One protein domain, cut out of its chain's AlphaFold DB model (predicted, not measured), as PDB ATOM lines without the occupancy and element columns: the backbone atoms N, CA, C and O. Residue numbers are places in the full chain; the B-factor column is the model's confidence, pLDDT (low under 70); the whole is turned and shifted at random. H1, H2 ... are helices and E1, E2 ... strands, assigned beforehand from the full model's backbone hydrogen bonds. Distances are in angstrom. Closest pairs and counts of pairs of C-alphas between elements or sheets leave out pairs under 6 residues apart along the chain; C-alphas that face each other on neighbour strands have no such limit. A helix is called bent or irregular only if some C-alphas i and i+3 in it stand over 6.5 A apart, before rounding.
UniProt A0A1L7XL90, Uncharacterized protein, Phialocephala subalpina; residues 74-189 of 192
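This is residues 74 to 189 of the 192 residues of an uncharacterized protein of Phialocephala subalpina (UniProt A0A1L7XL90). A four-stranded antiparallel sheet, with the long hairpin of E3 and E4 in its middle, is covered on one face by three helices: H2 and H3 cross the strands side by side, and H4 runs along them. A kinked helix, H1, sits at one end of this slab and packs on H4 with residues 75 to 80. The 116 printed residues hold four named helices and four named strands in the order H1 E1 H2 E2 H3 H4 E3 E4, and the sheet runs E1 E4 E3 E2. The class is mixed, helices and strands; the whole is compact, with a radius of gyration of the C-alphas of 14.0 A and spans of 39 by 28 by 21 A.

H1, residues 75 to 93, begins at C-alpha 75 (32.168, -8.317, -39.698) and measures 20.1 A; it has a kink of 117 degrees near residue 87 and is irregular, with C-alphas 86 and 89 9.5 A apart. E1 is residues 96 to 98, and H2 is residues 105 to 116, 16.1 A. E2, residues 126 to 129, is followed directly by H3, residues 130 to 140, irregular with C-alphas 131 and 134 9.0 A apart. H4 is residues 146 to 154. E3, residues 162 to 170, and E4, residues 181 to 188, each measure 23.6 A; E4 ends at C-alpha 188 (51.446, -19.029, -36.146).

E3 and E4 form an antiparallel hairpin, with N 168 and O 183 2.8 A apart. Edge strand E1 is antiparallel to E4, with N 97 and O 184 at 2.8 A. Edge strand E2 is antiparallel to E3, with N 128 and O 167 at 2.8 A. H2, H3 and H4 on the same face give two layers, helices on one face of a sheet. H4, height 8.8 A over the sheet, runs along the strands, at 13 degrees to E4 on the local plane. H2, height 9.4 A, runs across them, at 86 degrees to E3 on the local plane. H2 and H3 touch, closest at the C-alphas of Ala 114 and Val 135, 5.8 A, at a shallow tilt of 17 degrees, opposite ways. H1 touches H4 with residues 75 to 80 alone, closest at the C-alphas of Ser 76 and Pro 147, 4.1 A; it only grazes the sheet. Every O i to N i+4 pair is within hydrogen-bond range in H2 and H4, against 10 of 15 in H1 and 4 of 7 in H3.

The two C-alphas farthest apart, of Gly 88 and Gly 119, are 40.8 A from each other. The printed part has no cut, and its links are tight or short. Mean pLDDT of the printed part is 84.0; residues 86, 87 and 100 are under 70.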
ATOM      1  N   PRO A  74      28.453 -11.430 -39.242       70.62
ATOM      2  CA  PRO A  74      29.473 -10.766 -38.445       70.62
ATOM      3  C   PRO A  74      30.556 -10.148 -39.336       70.62
ATOM      4  O   PRO A  74      31.017 -10.776 -40.286       70.62
ATOM      5  N   ASN A  75      31.056  -8.962 -38.983       72.75
ATOM      6  CA  ASN A  75      32.168  -8.317 -39.698       72.75
ATOM      7  C   ASN A  75      33.388  -9.229 -39.940       72.75
ATOM      8  O   ASN A  75      34.050  -9.095 -40.962       72.75
ATOM      9  N   SER A  76      33.705 -10.149 -39.024       75.19
ATOM     10  CA  SER A  76      34.796 -11.118 -39.213       75.19
ATOM     11  C   SER A  76      34.547 -12.090 -40.364       75.19
ATOM     12  O   SER A  76      35.488 -12.463 -41.053       75.19
ATOM     13  N   GLU A  77      33.289 -12.478 -40.570       78.62
ATOM     14  CA  GLU A  77      32.881 -13.352 -41.668       78.62
ATOM     15  C   GLU A  77      32.910 -12.598 -42.998       78.62
ATOM     16  O   GLU A  77      33.422 -13.114 -43.983       78.62
ATOM     17  N   LEU A  78      32.464 -11.338 -43.014       73.38
ATOM     18  CA  LEU A  78      32.575 -10.484 -44.201       73.38
ATOM     19  C   LEU A  78      34.035 -10.283 -44.625       73.38
ATOM     20  O   LEU A  78      34.360 -10.419 -45.801       73.38
ATOM     21  N   VAL A  79      34.925  -9.989 -43.669       74.75
ATOM     22  CA  VAL A  79      36.363  -9.844 -43.948       74.75
ATOM     23  C   VAL A  79      36.945 -11.160 -44.466       74.75
ATOM     24  O   VAL A  79      37.681 -11.137 -45.448       74.75
ATOM     25  N   PHE A  80      36.588 -12.301 -43.865       77.06
ATOM     26  CA  PHE A  80      37.042 -13.608 -44.336       77.06
ATOM     27  C   PHE A  80      36.579 -13.906 -45.764       77.06
ATOM     28  O   PHE A  80      37.402 -14.248 -46.606       77.06
ATOM     29  N   GLN A  81      35.286 -13.748 -46.056       76.12
ATOM     30  CA  GLN A  81      34.734 -14.032 -47.379       76.12
ATOM     31  C   GLN A  81      35.346 -13.142 -48.457       76.12
ATOM     32  O   GLN A  81      35.644 -13.637 -49.537       76.12
ATOM     33  N   LEU A  82      35.586 -11.860 -48.166       72.06
ATOM     34  CA  LEU A  82      36.271 -10.961 -49.097       72.06
ATOM     35  C   LEU A  82      37.713 -11.406 -49.349       72.06
ATOM     36  O   LEU A  82      38.115 -11.531 -50.504       72.06
ATOM     37  N   LEU A  83      38.465 -11.736 -48.294       70.88
ATOM     38  CA  LEU A  83      39.821 -12.271 -48.449       70.88
ATOM     39  C   LEU A  83      39.826 -13.586 -49.234       70.88
ATOM     40  O   LEU A  83      40.668 -13.778 -50.103       70.88
ATOM     41  N   GLN A  84      38.873 -14.478 -48.975       70.62
ATOM     42  CA  GLN A  84      38.736 -15.751 -49.675       70.62
ATOM     43  C   GLN A  84      38.343 -15.557 -51.148       70.62
ATOM     44  O   GLN A  84      38.855 -16.269 -52.009       70.62
ATOM     45  N   GLN A  85      37.460 -14.601 -51.457       70.44
ATOM     46  CA  GLN A  85      37.077 -14.255 -52.830       70.44
ATOM     47  C   GLN A  85      38.254 -13.679 -53.619       70.44
ATOM     48  O   GLN A  85      38.421 -14.012 -54.790       70.44
ATOM     49  N   GLN A  86      39.072 -12.838 -52.983       63.50
ATOM     50  CA  GLN A  86      40.193 -12.168 -53.636       63.50
ATOM     51  C   GLN A  86      41.449 -13.052 -53.733       63.50
ATOM     52  O   GLN A  86      42.122 -13.060 -54.761       63.50
ATOM     53  N   ALA A  87      41.776 -13.801 -52.677       64.31
ATOM     54  CA  ALA A  87      43.025 -14.557 -52.565       64.31
ATOM     55  C   ALA A  87      42.863 -16.069 -52.804       64.31
ATOM     56  O   ALA A  87      43.860 -16.775 -52.991       64.31
ATOM     57  N   GLY A  88      41.636 -16.598 -52.786       72.19
ATOM     58  CA  GLY A  88      41.401 -18.040 -52.813       72.19
ATOM     59  C   GLY A  88      42.143 -18.741 -51.669       72.19
ATOM     60  O   GLY A  88      42.180 -18.255 -50.539       72.19
ATOM     61  N   ASP A  89      42.793 -19.863 -51.969       75.38
ATOM     62  CA  ASP A  89      43.562 -20.642 -50.985       75.38
ATOM     63  C   ASP A  89      44.739 -19.865 -50.362       75.38
ATOM     64  O   ASP A  89      45.233 -20.243 -49.300       75.38
ATOM     65  N   ALA A  90      45.180 -18.758 -50.975       73.44
ATOM     66  CA  ALA A  90      46.243 -17.920 -50.421       73.44
ATOM     67  C   ALA A  90      45.802 -17.132 -49.171       73.44
ATOM     68  O   ALA A  90      46.640 -16.514 -48.513       73.44
ATOM     69  N   VAL A  91      44.523 -17.195 -48.775       74.56
ATOM     70  CA  VAL A  91      44.046 -16.641 -47.496       74.56
ATOM     71  C   VAL A  91      44.821 -17.206 -46.293       74.56
ATOM     72  O   VAL A  91      45.075 -16.485 -45.324       74.56
ATOM     73  N   ALA A  92      45.308 -18.447 -46.397       79.38
ATOM     74  CA  ALA A  92      46.167 -19.116 -45.416       79.38
ATOM     75  C   ALA A  92      47.522 -18.415 -45.189       79.38
ATOM     76  O   ALA A  92      48.206 -18.644 -44.182       79.38
ATOM     77  N   GLU A  93      47.928 -17.558 -46.125       76.38
ATOM     78  CA  GLU A  93      49.189 -16.817 -46.110       76.38
ATOM     79  C   GLU A  93      49.019 -15.374 -45.617       76.38
ATOM     80  O   GLU A  93      50.009 -14.651 -45.479       76.38
ATOM     81  N   THR A  94      47.789 -14.969 -45.274       77.75
ATOM     82  CA  THR A  94      47.481 -13.628 -44.763       77.75
ATOM     83  C   THR A  94      48.390 -13.282 -43.586       77.75
ATOM     84  O   THR A  94      48.405 -13.957 -42.550       77.75
ATOM     85  N   ARG A  95      49.156 -12.200 -43.748       78.19
ATOM     86  CA  ARG A  95      50.075 -11.690 -42.724       78.19
ATOM     87  C   ARG A  95      49.550 -10.446 -42.031       78.19
ATOM     88  O   ARG A  95      49.737 -10.320 -40.830       78.19
ATOM     89  N   PHE A  96      48.904  -9.543 -42.757       78.00
ATOM     90  CA  PHE A  96      48.405  -8.294 -42.195       78.00
ATOM     91  C   PHE A  96      46.923  -8.127 -42.492       78.00
ATOM     92  O   PHE A  96      46.472  -8.384 -43.605       78.00
ATOM     93  N   ILE A  97      46.184  -7.660 -41.493       76.56
ATOM     94  CA  ILE A  97      44.807  -7.204 -41.638       76.56
ATOM     95  C   ILE A  97      44.815  -5.705 -41.391       76.56
ATOM     96  O   ILE A  97      45.113  -5.248 -40.284       76.56
ATOM     97  N   ILE A  98      44.465  -4.955 -42.426       73.00
ATOM     98  CA  ILE A  98      44.307  -3.504 -42.390       73.00
ATOM     99  C   ILE A  98      42.835  -3.221 -42.661       73.00
ATOM    100  O   ILE A  98      42.238  -3.826 -43.550       73.00
ATOM    101  N   ARG A  99      42.225  -2.343 -41.866       72.81
ATOM    102  CA  ARG A  99      40.860  -1.861 -42.103       72.81
ATOM    103  C   ARG A  99      40.888  -0.374 -42.423       72.81
ATOM    104  O   ARG A  99      41.895   0.286 -42.188       72.81
ATOM    105  N   HIS A 100      39.764   0.126 -42.929       68.44
ATOM    106  CA  HIS A 100      39.552   1.547 -43.187       68.44
ATOM    107  C   HIS A 100      39.945   2.436 -41.992       68.44
ATOM    108  O   HIS A 100      39.909   2.012 -40.829       68.44
ATOM    109  N   ALA A 101      40.260   3.692 -42.310       77.00
ATOM    110  CA  ALA A 101      40.602   4.733 -41.351       77.00
ATOM    111  C   ALA A 101      39.530   4.875 -40.252       77.00
ATOM    112  O   ALA A 101      38.331   4.952 -40.510       77.00
ATOM    113  N   ILE A 102      39.963   4.881 -38.998       82.75
ATOM    114  CA  ILE A 102      39.108   4.785 -37.817       82.75
ATOM    115  C   ILE A 102      38.534   6.165 -37.494       82.75
ATOM    116  O   ILE A 102      39.254   7.045 -37.036       82.75
ATOM    117  N   THR A 103      37.221   6.324 -37.653       82.56
ATOM    118  CA  THR A 103      36.460   7.515 -37.215       82.56
ATOM    119  C   THR A 103      35.805   7.329 -35.841       82.56
ATOM    120  O   THR A 103      35.296   8.267 -35.226       82.56
ATOM    121  N   GLN A 104      35.759   6.092 -35.350       83.19
ATOM    122  CA  GLN A 104      34.971   5.737 -34.179       83.19
ATOM    123  C   GLN A 104      35.639   6.195 -32.887       83.19
ATOM    124  O   GLN A 104      36.633   5.612 -32.450       83.19
ATOM    125  N   LYS A 105      35.007   7.147 -32.196       86.38
ATOM    126  CA  LYS A 105      35.506   7.697 -30.927       86.38
ATOM    127  C   LYS A 105      35.873   6.625 -29.892       86.38
ATOM    128  O   LYS A 105      36.885   6.759 -29.219       86.38
ATOM    129  N   GLY A 106      35.080   5.556 -29.777       87.06
ATOM    130  CA  GLY A 106      35.351   4.472 -28.825       87.06
ATOM    131  C   GLY A 106      36.665   3.738 -29.102       87.06
ATOM    132  O   GLY A 106      37.436   3.505 -28.177       87.06
ATOM    133  N   THR A 107      36.952   3.417 -30.366       88.75
ATOM    134  CA  THR A 107      38.223   2.784 -30.747       88.75
ATOM    135  C   THR A 107      39.389   3.760 -30.591       88.75
ATOM    136  O   THR A 107      40.424   3.367 -30.060       88.75
ATOM    137  N   ILE A 108      39.215   5.028 -30.984       90.75
ATOM    138  CA  ILE A 108      40.252   6.061 -30.839       90.75
ATOM    139  C   ILE A 108      40.666   6.236 -29.376       90.75
ATOM    140  O   ILE A 108      41.854   6.181 -29.089       90.75
ATOM    141  N   VAL A 109      39.717   6.312 -28.438       94.00
ATOM    142  CA  VAL A 109      40.027   6.420 -26.999       94.00
ATOM    143  C   VAL A 109      40.862   5.236 -26.497       94.00
ATOM    144  O   VAL A 109      41.771   5.415 -25.689       94.00
ATOM    145  N   VAL A 110      40.589   4.017 -26.975       95.56
ATOM    146  CA  VAL A 110      41.391   2.837 -26.608       95.56
ATOM    147  C   VAL A 110      42.800   2.924 -27.203       95.56
ATOM    148  O   VAL A 110      43.765   2.582 -26.521       95.56
ATOM    149  N   ILE A 111      42.937   3.405 -28.442       95.12
ATOM    150  CA  ILE A 111      44.244   3.628 -29.077       95.12
ATOM    151  C   ILE A 111      45.036   4.702 -28.323       95.12
ATOM    152  O   ILE A 111      46.200   4.474 -28.010       95.12
ATOM    153  N   GLU A 112      44.415   5.826 -27.973       95.44
ATOM    154  CA  GLU A 112      45.039   6.906 -27.200       95.44
ATOM    155  C   GLU A 112      45.494   6.424 -25.817       95.44
ATOM    156  O   GLU A 112      46.608   6.728 -25.395       95.44
ATOM    157  N   ALA A 113      44.681   5.617 -25.127       96.75
ATOM    158  CA  ALA A 113      45.062   5.023 -23.846       96.75
ATOM    159  C   ALA A 113      46.254   4.058 -23.985       96.75
ATOM    160  O   ALA A 113      47.163   4.070 -23.153       96.75
ATOM    161  N   ALA A 114      46.282   3.255 -25.053       96.56
ATOM    162  CA  ALA A 114      47.407   2.378 -25.366       96.56
ATOM    163  C   ALA A 114      48.677   3.175 -25.712       96.56
ATOM    164  O   ALA A 114      49.779   2.829 -25.296       96.56
ATOM    165  N   HIS A 115      48.542   4.276 -26.453       97.38
ATOM    166  CA  HIS A 115      49.651   5.180 -26.765       97.38
ATOM    167  C   HIS A 115      50.200   5.838 -25.497       97.38
ATOM    168  O   HIS A 115      51.412   5.819 -25.269       97.38
ATOM    169  N   ALA A 116      49.318   6.314 -24.616       97.31
ATOM    170  CA  ALA A 116      49.684   6.902 -23.334       97.31
ATOM    171  C   ALA A 116      50.458   5.924 -22.435       97.31
ATOM    172  O   ALA A 116      51.419   6.334 -21.786       97.31
ATOM    173  N   SER A 117      50.119   4.625 -22.444       96.88
ATOM    174  CA  SER A 117      50.846   3.616 -21.655       96.88
ATOM    175  C   SER A 117      52.301   3.416 -22.096       96.88
ATOM    176  O   SER A 117      53.082   2.830 -21.351       96.88
ATOM    177  N   LYS A 118      52.675   3.889 -23.294       95.94
ATOM    178  CA  LYS A 118      54.045   3.855 -23.834       95.94
ATOM    179  C   LYS A 118      54.644   5.246 -24.078       95.94
ATOM    180  O   LYS A 118      55.731   5.341 -24.639       95.94
ATOM    181  N   GLY A 119      53.958   6.320 -23.678       95.75
ATOM    182  CA  GLY A 119      54.404   7.695 -23.928       95.75
ATOM    183  C   GLY A 119      54.448   8.083 -25.413       95.75
ATOM    184  O   GLY A 119      55.219   8.962 -25.793       95.75
ATOM    185  N   ILE A 120      53.652   7.424 -26.257       92.31
ATOM    186  CA  ILE A 120      53.537   7.725 -27.689       92.31
ATOM    187  C   ILE A 120      52.596   8.923 -27.857       92.31
ATOM    188  O   ILE A 120      51.567   9.006 -27.186       92.31
ATOM    189  N   THR A 121      52.952   9.868 -28.729       89.31
ATOM    190  CA  THR A 121      52.182  11.101 -28.951       89.31
ATOM    191  C   THR A 121      52.088  11.448 -30.436       89.31
ATOM    192  O   THR A 121      52.933  11.033 -31.229       89.31
ATOM    193  N   GLY A 122      51.065  12.227 -30.803       82.56
ATOM    194  CA  GLY A 122      50.865  12.718 -32.168       82.56
ATOM    195  C   GLY A 122      50.527  11.613 -33.169       82.56
ATOM    196  O   GLY A 122      49.684  10.757 -32.901       82.56
ATOM    197  N   ASP A 123      51.196  11.652 -34.318       79.19
ATOM    198  CA  ASP A 123      51.041  10.724 -35.442       79.19
ATOM    199  C   ASP A 123      52.040   9.553 -35.408       79.19
ATOM    200  O   ASP A 123      52.185   8.797 -36.374       79.19
ATOM    201  N   ALA A 124      52.743   9.379 -34.288       79.88
ATOM    202  CA  ALA A 124      53.681   8.286 -34.115       79.88
ATOM    203  C   ALA A 124      52.958   6.930 -34.063       79.88
ATOM    204  O   ALA A 124      51.915   6.762 -33.428       79.88
ATOM    205  N   MET A 125      53.560   5.927 -34.705       85.00
ATOM    206  CA  MET A 125      53.056   4.557 -34.682       85.00
ATOM    207  C   MET A 125      53.289   3.918 -33.310       85.00
ATOM    208  O   MET A 125      54.419   3.847 -32.825       85.00
ATOM    209  N   GLY A 126      52.234   3.354 -32.727       86.31
ATOM    210  CA  GLY A 126      52.333   2.427 -31.607       86.31
ATOM    211  C   GLY A 126      52.428   0.983 -32.071       86.31
ATOM    212  O   GLY A 126      51.811   0.602 -33.058       86.31
ATOM    213  N   THR A 127      53.205   0.173 -31.355       91.81
ATOM    214  CA  THR A 127      53.323  -1.274 -31.586       91.81
ATOM    215  C   THR A 127      53.016  -2.009 -30.295       91.81
ATOM    216  O   THR A 127      53.605  -1.691 -29.261       91.81
ATOM    217  N   PHE A 128      52.116  -2.988 -30.359       93.38
ATOM    218  CA  PHE A 128      51.638  -3.733 -29.200       93.38
ATOM    219  C   PHE A 128      51.669  -5.242 -29.445       93.38
ATOM    220  O   PHE A 128      51.281  -5.695 -30.521       93.38
ATOM    221  N   THR A 129      52.115  -6.017 -28.459       91.69
ATOM    222  CA  THR A 129      52.177  -7.492 -28.485       91.69
ATOM    223  C   THR A 129      51.509  -8.077 -27.241       91.69
ATOM    224  O   THR A 129      51.078  -7.345 -26.353       91.69
ATOM    225  N   ALA A 130      51.445  -9.408 -27.136       88.44
ATOM    226  CA  ALA A 130      50.939 -10.085 -25.939       88.44
ATOM    227  C   ALA A 130      51.669  -9.680 -24.637       88.44
ATOM    228  O   ALA A 130      51.064  -9.745 -23.566       88.44
ATOM    229  N   ASP A 131      52.915  -9.203 -24.729       94.25
ATOM    230  CA  ASP A 131      53.690  -8.699 -23.586       94.25
ATOM    231  C   ASP A 131      53.099  -7.406 -22.996       94.25
ATOM    232  O   ASP A 131      53.337  -7.090 -21.833       94.25
ATOM    233  N   ASP A 132      52.270  -6.686 -23.762       93.31
ATOM    234  CA  ASP A 132      51.531  -5.503 -23.303       93.31
ATOM    235  C   ASP A 132      50.222  -5.854 -22.565       93.31
ATOM    236  O   ASP A 132      49.436  -4.971 -22.210       93.31
ATOM    237  N   LEU A 133      49.976  -7.147 -22.321       94.00
ATOM    238  CA  LEU A 133      48.918  -7.679 -21.461       94.00
ATOM    239  C   LEU A 133      47.532  -7.070 -21.746       94.00
ATOM    240  O   LEU A 133      46.944  -7.284 -22.809       94.00
ATOM    241  N   ASP A 134      46.968  -6.341 -20.782       94.06
ATOM    242  CA  ASP A 134      45.607  -5.814 -20.858       94.06
ATOM    243  C   ASP A 134      45.464  -4.691 -21.890       94.06
ATOM    244  O   ASP A 134      44.379  -4.520 -22.447       94.06
ATOM    245  N   VAL A 135      46.551  -3.986 -22.226       95.06
ATOM    246  CA  VAL A 135      46.554  -3.014 -23.330       95.06
ATOM    247  C   VAL A 135      46.327  -3.740 -24.652       95.06
ATOM    248  O   VAL A 135      45.445  -3.368 -25.428       95.06
ATOM    249  N   PHE A 136      47.050  -4.839 -24.875       92.12
ATOM    250  CA  PHE A 136      46.897  -5.660 -26.074       92.12
ATOM    251  C   PHE A 136      45.490  -6.253 -26.183       92.12
ATOM    252  O   PHE A 136      44.833  -6.106 -27.214       92.12
ATOM    253  N   LYS A 137      44.969  -6.838 -25.096       89.75
ATOM    254  CA  LYS A 137      43.590  -7.360 -25.057       89.75
ATOM    255  C   LYS A 137      42.551  -6.271 -25.322       89.75
ATOM    256  O   LYS A 137      41.567  -6.528 -26.013       89.75
ATOM    257  N   SER A 138      42.761  -5.063 -24.801       91.25
ATOM    258  CA  SER A 138      41.849  -3.935 -25.015       91.25
ATOM    259  C   SER A 138      41.809  -3.524 -26.485       91.25
ATOM    260  O   SER A 138      40.722  -3.341 -27.031       91.25
ATOM    261  N   LEU A 139      42.968  -3.463 -27.151       92.50
ATOM    262  CA  LEU A 139      43.068  -3.179 -28.586       92.50
ATOM    263  C   LEU A 139      42.371  -4.253 -29.435       92.50
ATOM    264  O   LEU A 139      41.555  -3.915 -30.297       92.50
ATOM    265  N   LEU A 140      42.610  -5.536 -29.141       87.69
ATOM    266  CA  LEU A 140      41.901  -6.661 -29.767       87.69
ATOM    267  C   LEU A 140      40.384  -6.599 -29.527       87.69
ATOM    268  O   LEU A 140      39.595  -6.991 -30.383       87.69
ATOM    269  N   GLY A 141      39.968  -6.083 -28.371       84.62
ATOM    270  CA  GLY A 141      38.572  -5.945 -27.972       84.62
ATOM    271  C   GLY A 141      37.817  -4.796 -28.645       84.62
ATOM    272  O   GLY A 141      36.597  -4.718 -28.472       84.62
ATOM    273  N   THR A 142      38.490  -3.931 -29.409       88.50
ATOM    274  CA  THR A 142      37.852  -2.824 -30.141       88.50
ATOM    275  C   THR A 142      37.036  -3.316 -31.338       88.50
ATOM    276  O   THR A 142      37.193  -4.440 -31.816       88.50
ATOM    277  N   ARG A 143      36.184  -2.446 -31.892       82.44
ATOM    278  CA  ARG A 143      35.435  -2.733 -33.128       82.44
ATOM    279  C   ARG A 143      36.352  -2.965 -34.341       82.44
ATOM    280  O   ARG A 143      35.944  -3.617 -35.300       82.44
ATOM    281  N   ASN A 144      37.591  -2.476 -34.290       84.75
ATOM    282  CA  ASN A 144      38.594  -2.659 -35.339       84.75
ATOM    283  C   ASN A 144      39.477  -3.893 -35.105       84.75
ATOM    284  O   ASN A 144      39.832  -4.549 -36.081       84.75
ATOM    285  N   GLY A 145      39.742  -4.252 -33.845       85.06
ATOM    286  CA  GLY A 145      40.514  -5.443 -33.478       85.06
ATOM    287  C   GLY A 145      39.720  -6.750 -33.579       85.06
ATOM    288  O   GLY A 145      40.204  -7.733 -34.140       85.06
ATOM    289  N   ARG A 146      38.464  -6.761 -33.110       84.69
ATOM    290  CA  ARG A 146      37.642  -7.986 -33.039       84.69
ATOM    291  C   ARG A 146      37.519  -8.738 -34.364       84.69
ATOM    292  O   ARG A 146      37.630  -9.959 -34.324       84.69
ATOM    293  N   PRO A 147      37.314  -8.080 -35.525       81.25
ATOM    294  CA  PRO A 147      37.198  -8.798 -36.787       81.25
ATOM    295  C   PRO A 147      38.419  -9.659 -37.113       81.25
ATOM    296  O   PRO A 147      38.236 -10.779 -37.569       81.25
ATOM    297  N   GLY A 148      39.640  -9.183 -36.839       80.00
ATOM    298  CA  GLY A 148      40.849  -9.961 -37.119       80.00
ATOM    299  C   GLY A 148      41.022 -11.148 -36.182       80.00
ATOM    300  O   GLY A 148      41.389 -12.230 -36.632       80.00
ATOM    301  N   VAL A 149      40.675 -10.974 -34.904       84.06
ATOM    302  CA  VAL A 149      40.651 -12.074 -33.929       84.06
ATOM    303  C   VAL A 149      39.625 -13.123 -34.333       84.06
ATOM    304  O   VAL A 149      39.972 -14.284 -34.501       84.06
ATOM    305  N   PHE A 150      38.369 -12.713 -34.518       84.25
ATOM    306  CA  PHE A 150      37.276 -13.642 -34.784       84.25
ATOM    307  C   PHE A 150      37.395 -14.318 -36.142       84.25
ATOM    308  O   PHE A 150      37.049 -15.484 -36.259       84.25
ATOM    309  N   MET A 151      37.927 -13.635 -37.157       84.06
ATOM    310  CA  MET A 151      38.215 -14.266 -38.442       84.06
ATOM    311  C   MET A 151      39.195 -15.427 -38.268       84.06
ATOM    312  O   MET A 151      38.912 -16.543 -38.695       84.06
ATOM    313  N   ALA A 152      40.319 -15.175 -37.594       81.69
ATOM    314  CA  ALA A 152      41.338 -16.182 -37.340       81.69
ATOM    315  C   ALA A 152      40.812 -17.353 -36.489       81.69
ATOM    316  O   ALA A 152      41.115 -18.507 -36.778       81.69
ATOM    317  N   THR A 153      39.989 -17.079 -35.469       83.62
ATOM    318  CA  THR A 153      39.451 -18.125 -34.584       83.62
ATOM    319  C   THR A 153      38.276 -18.898 -35.174       83.62
ATOM    320  O   THR A 153      38.090 -20.055 -34.812       83.62
ATOM    321  N   ASN A 154      37.471 -18.284 -36.046       85.88
ATOM    322  CA  ASN A 154      36.313 -18.938 -36.664       85.88
ATOM    323  C   ASN A 154      36.711 -19.764 -37.893       85.88
ATOM    324  O   ASN A 154      36.044 -20.747 -38.201       85.88
ATOM    325  N   HIS A 155      37.823 -19.402 -38.542       87.50
ATOM    326  CA  HIS A 155      38.362 -20.086 -39.720       87.50
ATOM    327  C   HIS A 155      39.776 -20.636 -39.483       87.50
ATOM    328  O   HIS A 155      40.670 -20.397 -40.294       87.50
ATOM    329  N   PRO A 156      40.029 -21.379 -38.387       86.69
ATOM    330  CA  PRO A 156      41.387 -21.684 -37.945       86.69
ATOM    331  C   PRO A 156      42.159 -22.520 -38.971       86.69
ATOM    332  O   PRO A 156      43.326 -22.245 -39.227       86.69
ATOM    333  N   THR A 157      41.521 -23.490 -39.632       89.19
ATOM    334  CA  THR A 157      42.176 -24.306 -40.666       89.19
ATOM    335  C   THR A 157      42.449 -23.512 -41.944       89.19
ATOM    336  O   THR A 157      43.557 -23.579 -42.469       89.19
ATOM    337  N   ALA A 158      41.479 -22.724 -42.423       86.88
ATOM    338  CA  ALA A 158      41.649 -21.906 -43.629       86.88
ATOM    339  C   ALA A 158      42.696 -20.798 -43.429       86.88
ATOM    340  O   ALA A 158      43.428 -20.456 -44.350       86.88
ATOM    341  N   MET A 159      42.828 -20.293 -42.201       84.56
ATOM    342  CA  MET A 159      43.830 -19.304 -41.805       84.56
ATOM    343  C   MET A 159      45.159 -19.933 -41.353       84.56
ATOM    344  O   MET A 159      45.994 -19.236 -40.781       84.56
ATOM    345  N   ASN A 160      45.371 -21.238 -41.576       87.44
ATOM    346  CA  ASN A 160      46.586 -21.973 -41.204       87.44
ATOM    347  C   ASN A 160      47.004 -21.792 -39.729       87.44
ATOM    348  O   ASN A 160      48.165 -21.531 -39.410       87.44
ATOM    349  N   CYS A 161      46.026 -21.877 -38.828       88.25
ATOM    350  CA  CYS A 161      46.193 -21.765 -37.380       88.25
ATOM    351  C   CYS A 161      46.913 -20.480 -36.959       88.25
ATOM    352  O   CYS A 161      47.701 -20.476 -36.011       88.25
ATOM    353  N   ARG A 162      46.698 -19.387 -37.694       85.31
ATOM    354  CA  ARG A 162      47.282 -18.087 -37.372       85.31
ATOM    355  C   ARG A 162      46.434 -17.344 -36.345       85.31
ATOM    356  O   ARG A 162      45.223 -17.507 -36.290       85.31
ATOM    357  N   VAL A 163      47.075 -16.487 -35.560       89.44
ATOM    358  CA  VAL A 163      46.455 -15.586 -34.579       89.44
ATOM    359  C   VAL A 163      47.080 -14.204 -34.661       89.44
ATOM    360  O   VAL A 163      48.185 -14.047 -35.178       89.44
ATOM    361  N   VAL A 164      46.399 -13.192 -34.125       87.62
ATOM    362  CA  VAL A 164      46.975 -11.848 -34.007       87.62
ATOM    363  C   VAL A 164      48.122 -11.878 -32.995       87.62
ATOM    364  O   VAL A 164      47.897 -12.094 -31.806       87.62
ATOM    365  N   ILE A 165      49.348 -11.647 -33.465       89.44
ATOM    366  CA  ILE A 165      50.564 -11.638 -32.631       89.44
ATOM    367  C   ILE A 165      51.043 -10.223 -32.305       89.44
ATOM    368  O   ILE A 165      51.792 -10.019 -31.348       89.44
ATOM    369  N   ARG A 166      50.626  -9.239 -33.106       88.19
ATOM    370  CA  ARG A 166      51.046  -7.846 -32.977       88.19
ATOM    371  C   ARG A 166      49.992  -6.912 -33.556       88.19
ATOM    372  O   ARG A 166      49.320  -7.255 -34.526       88.19
ATOM    373  N   ILE A 167      49.864  -5.731 -32.964       89.75
ATOM    374  CA  ILE A 167      48.986  -4.658 -33.429       89.75
ATOM    375  C   ILE A 167      49.821  -3.394 -33.596       89.75
ATOM    376  O   ILE A 167      50.518  -2.985 -32.667       89.75
ATOM    377  N   PHE A 168      49.714  -2.760 -34.756       88.44
ATOM    378  CA  PHE A 168      50.216  -1.415 -34.998       88.44
ATOM    379  C   PHE A 168      49.049  -0.437 -34.965       88.44
ATOM    380  O   PHE A 168      47.983  -0.743 -35.505       88.44
ATOM    381  N   THR A 169      49.219   0.721 -34.334       90.69
ATOM    382  CA  THR A 169      48.152   1.724 -34.248       90.69
ATOM    383  C   THR A 169      48.647   3.142 -34.447       90.69
ATOM    384  O   THR A 169      49.759   3.492 -34.059       90.69
ATOM    385  N   TRP A 170      47.752   3.972 -34.966       89.56
ATOM    386  CA  TRP A 170      47.888   5.418 -35.046       89.56
ATOM    387  C   TRP A 170      46.659   6.044 -34.397       89.56
ATOM    388  O   TRP A 170      45.537   5.733 -34.800       89.56
ATOM    389  N   ALA A 171      46.855   6.892 -33.386       88.25
ATOM    390  CA  ALA A 171      45.771   7.720 -32.851       88.25
ATOM    391  C   ALA A 171      45.379   8.806 -33.865       88.25
ATOM    392  O   ALA A 171      44.205   9.135 -34.005       88.25
ATOM    393  N   GLN A 172      46.382   9.302 -34.591       82.31
ATOM    394  CA  GLN A 172      46.270  10.219 -35.713       82.31
ATOM    395  C   GLN A 172      47.094   9.660 -36.863       82.31
ATOM    396  O   GLN A 172      48.266   9.324 -36.687       82.31
ATOM    397  N   ILE A 173      46.486   9.540 -38.031       78.94
ATOM    398  CA  ILE A 173      47.196   9.156 -39.238       78.94
ATOM    399  C   ILE A 173      48.152  10.299 -39.643       78.94
ATOM    400  O   ILE A 173      47.746  11.465 -39.633       78.94
ATOM    401  N   PRO A 174      49.406  10.012 -40.047       74.62
ATOM    402  CA  PRO A 174      50.291  11.027 -40.613       74.62
ATOM    403  C   PRO A 174      49.645  11.716 -41.822       74.62
ATOM    404  O   PRO A 174      49.311  11.074 -42.815       74.62
ATOM    405  N   GLY A 175      49.455  13.033 -41.735       72.81
ATOM    406  CA  GLY A 175      48.761  13.817 -42.767       72.81
ATOM    407  C   GLY A 175      47.227  13.797 -42.685       72.81
ATOM    408  O   GLY A 175      46.588  14.542 -43.422       72.81
ATOM    409  N   ASP A 176      46.641  13.029 -41.765       74.06
ATOM    410  CA  ASP A 176      45.200  12.969 -41.507       74.06
ATOM    411  C   ASP A 176      44.911  12.818 -40.001       74.06
ATOM    412  O   ASP A 176      44.631  11.744 -39.468       74.06
ATOM    413  N   ALA A 177      44.956  13.945 -39.292       81.19
ATOM    414  CA  ALA A 177      44.724  13.978 -37.849       81.19
ATOM    415  C   ALA A 177      43.262  13.702 -37.440       81.19
ATOM    416  O   ALA A 177      42.976  13.615 -36.246       81.19
ATOM    417  N   ALA A 178      42.331  13.601 -38.397       80.31
ATOM    418  CA  ALA A 178      40.923  13.333 -38.112       80.31
ATOM    419  C   ALA A 178      40.636  11.838 -37.908       80.31
ATOM    420  O   ALA A 178      39.584  11.486 -37.366       80.31
ATOM    421  N   HIS A 179      41.563  10.973 -38.315       82.56
ATOM    422  CA  HIS A 179      41.368   9.534 -38.334       82.56
ATOM    423  C   HIS A 179      42.507   8.796 -37.634       82.56
ATOM    424  O   HIS A 179      43.669   9.192 -37.696       82.56
ATOM    425  N   GLY A 180      42.168   7.678 -36.996       84.38
ATOM    426  CA  GLY A 180      43.150   6.714 -36.504       84.38
ATOM    427  C   GLY A 180      43.334   5.542 -37.462       84.38
ATOM    428  O   GLY A 180      42.602   5.384 -38.435       84.38
ATOM    429  N   ALA A 181      44.267   4.652 -37.150       83.44
ATOM    430  CA  ALA A 181      44.461   3.411 -37.892       83.44
ATOM    431  C   ALA A 181      44.857   2.255 -36.973       83.44
ATOM    432  O   ALA A 181      45.424   2.451 -35.895       83.44
ATOM    433  N   MET A 182      44.556   1.035 -37.418       85.06
ATOM    434  CA  MET A 182      44.956  -0.206 -36.763       85.06
ATOM    435  C   MET A 182      45.324  -1.247 -37.818       85.06
ATOM    436  O   MET A 182      44.545  -1.509 -38.735       85.06
ATOM    437  N   VAL A 183      46.486  -1.869 -37.641       83.25
ATOM    438  CA  VAL A 183      46.965  -2.994 -38.445       83.25
ATOM    439  C   VAL A 183      47.229  -4.164 -37.514       83.25
ATOM    440  O   VAL A 183      47.929  -4.016 -36.517       83.25
ATOM    441  N   MET A 184      46.682  -5.332 -37.830       85.69
ATOM    442  CA  MET A 184      46.940  -6.564 -37.085       85.69
ATOM    443  C   MET A 184      47.880  -7.454 -37.884       85.69
ATOM    444  O   MET A 184      47.596  -7.759 -39.038       85.69
ATOM    445  N   GLU A 185      48.970  -7.892 -37.269       84.06
ATOM    446  CA  GLU A 185      49.848  -8.914 -37.832       84.06
ATOM    447  C   GLU A 185      49.439 -10.293 -37.323       84.06
ATOM    448  O   GLU A 185      49.285 -10.512 -36.116       84.06
ATOM    449  N   LEU A 186      49.289 -11.223 -38.258       83.81
ATOM    450  CA  LEU A 186      48.981 -12.618 -38.020       83.81
ATOM    451  C   LEU A 186      50.261 -13.456 -38.000       83.81
ATOM    452  O   LEU A 186      51.083 -13.387 -38.916       83.81
ATOM    453  N   GLY A 187      50.391 -14.298 -36.980       81.50
ATOM    454  CA  GLY A 187      51.490 -15.244 -36.811       81.50
ATOM    455  C   GLY A 187      50.995 -16.624 -36.382       81.50
ATOM    456  O   GLY A 187      49.828 -16.767 -36.027       81.50
ATOM    457  N   PRO A 188      51.848 -17.655 -36.438       86.50
ATOM    458  CA  PRO A 188      51.446 -19.029 -36.146       86.50
ATOM    459  C   PRO A 188      51.091 -19.231 -34.662       86.50
ATOM    460  O   PRO A 188      51.815 -18.760 -33.787       86.50
ATOM    461  N   LEU A 189      50.027 -19.993 -34.380       79.12
ATOM    462  CA  LEU A 189      49.662 -20.468 -33.031       79.12
ATOM    463  C   LEU A 189      50.400 -21.767 -32.634       79.12
ATOM    464  O   LEU A 189      50.321 -22.207 -31.493       79.12
TER     465      LEU A 189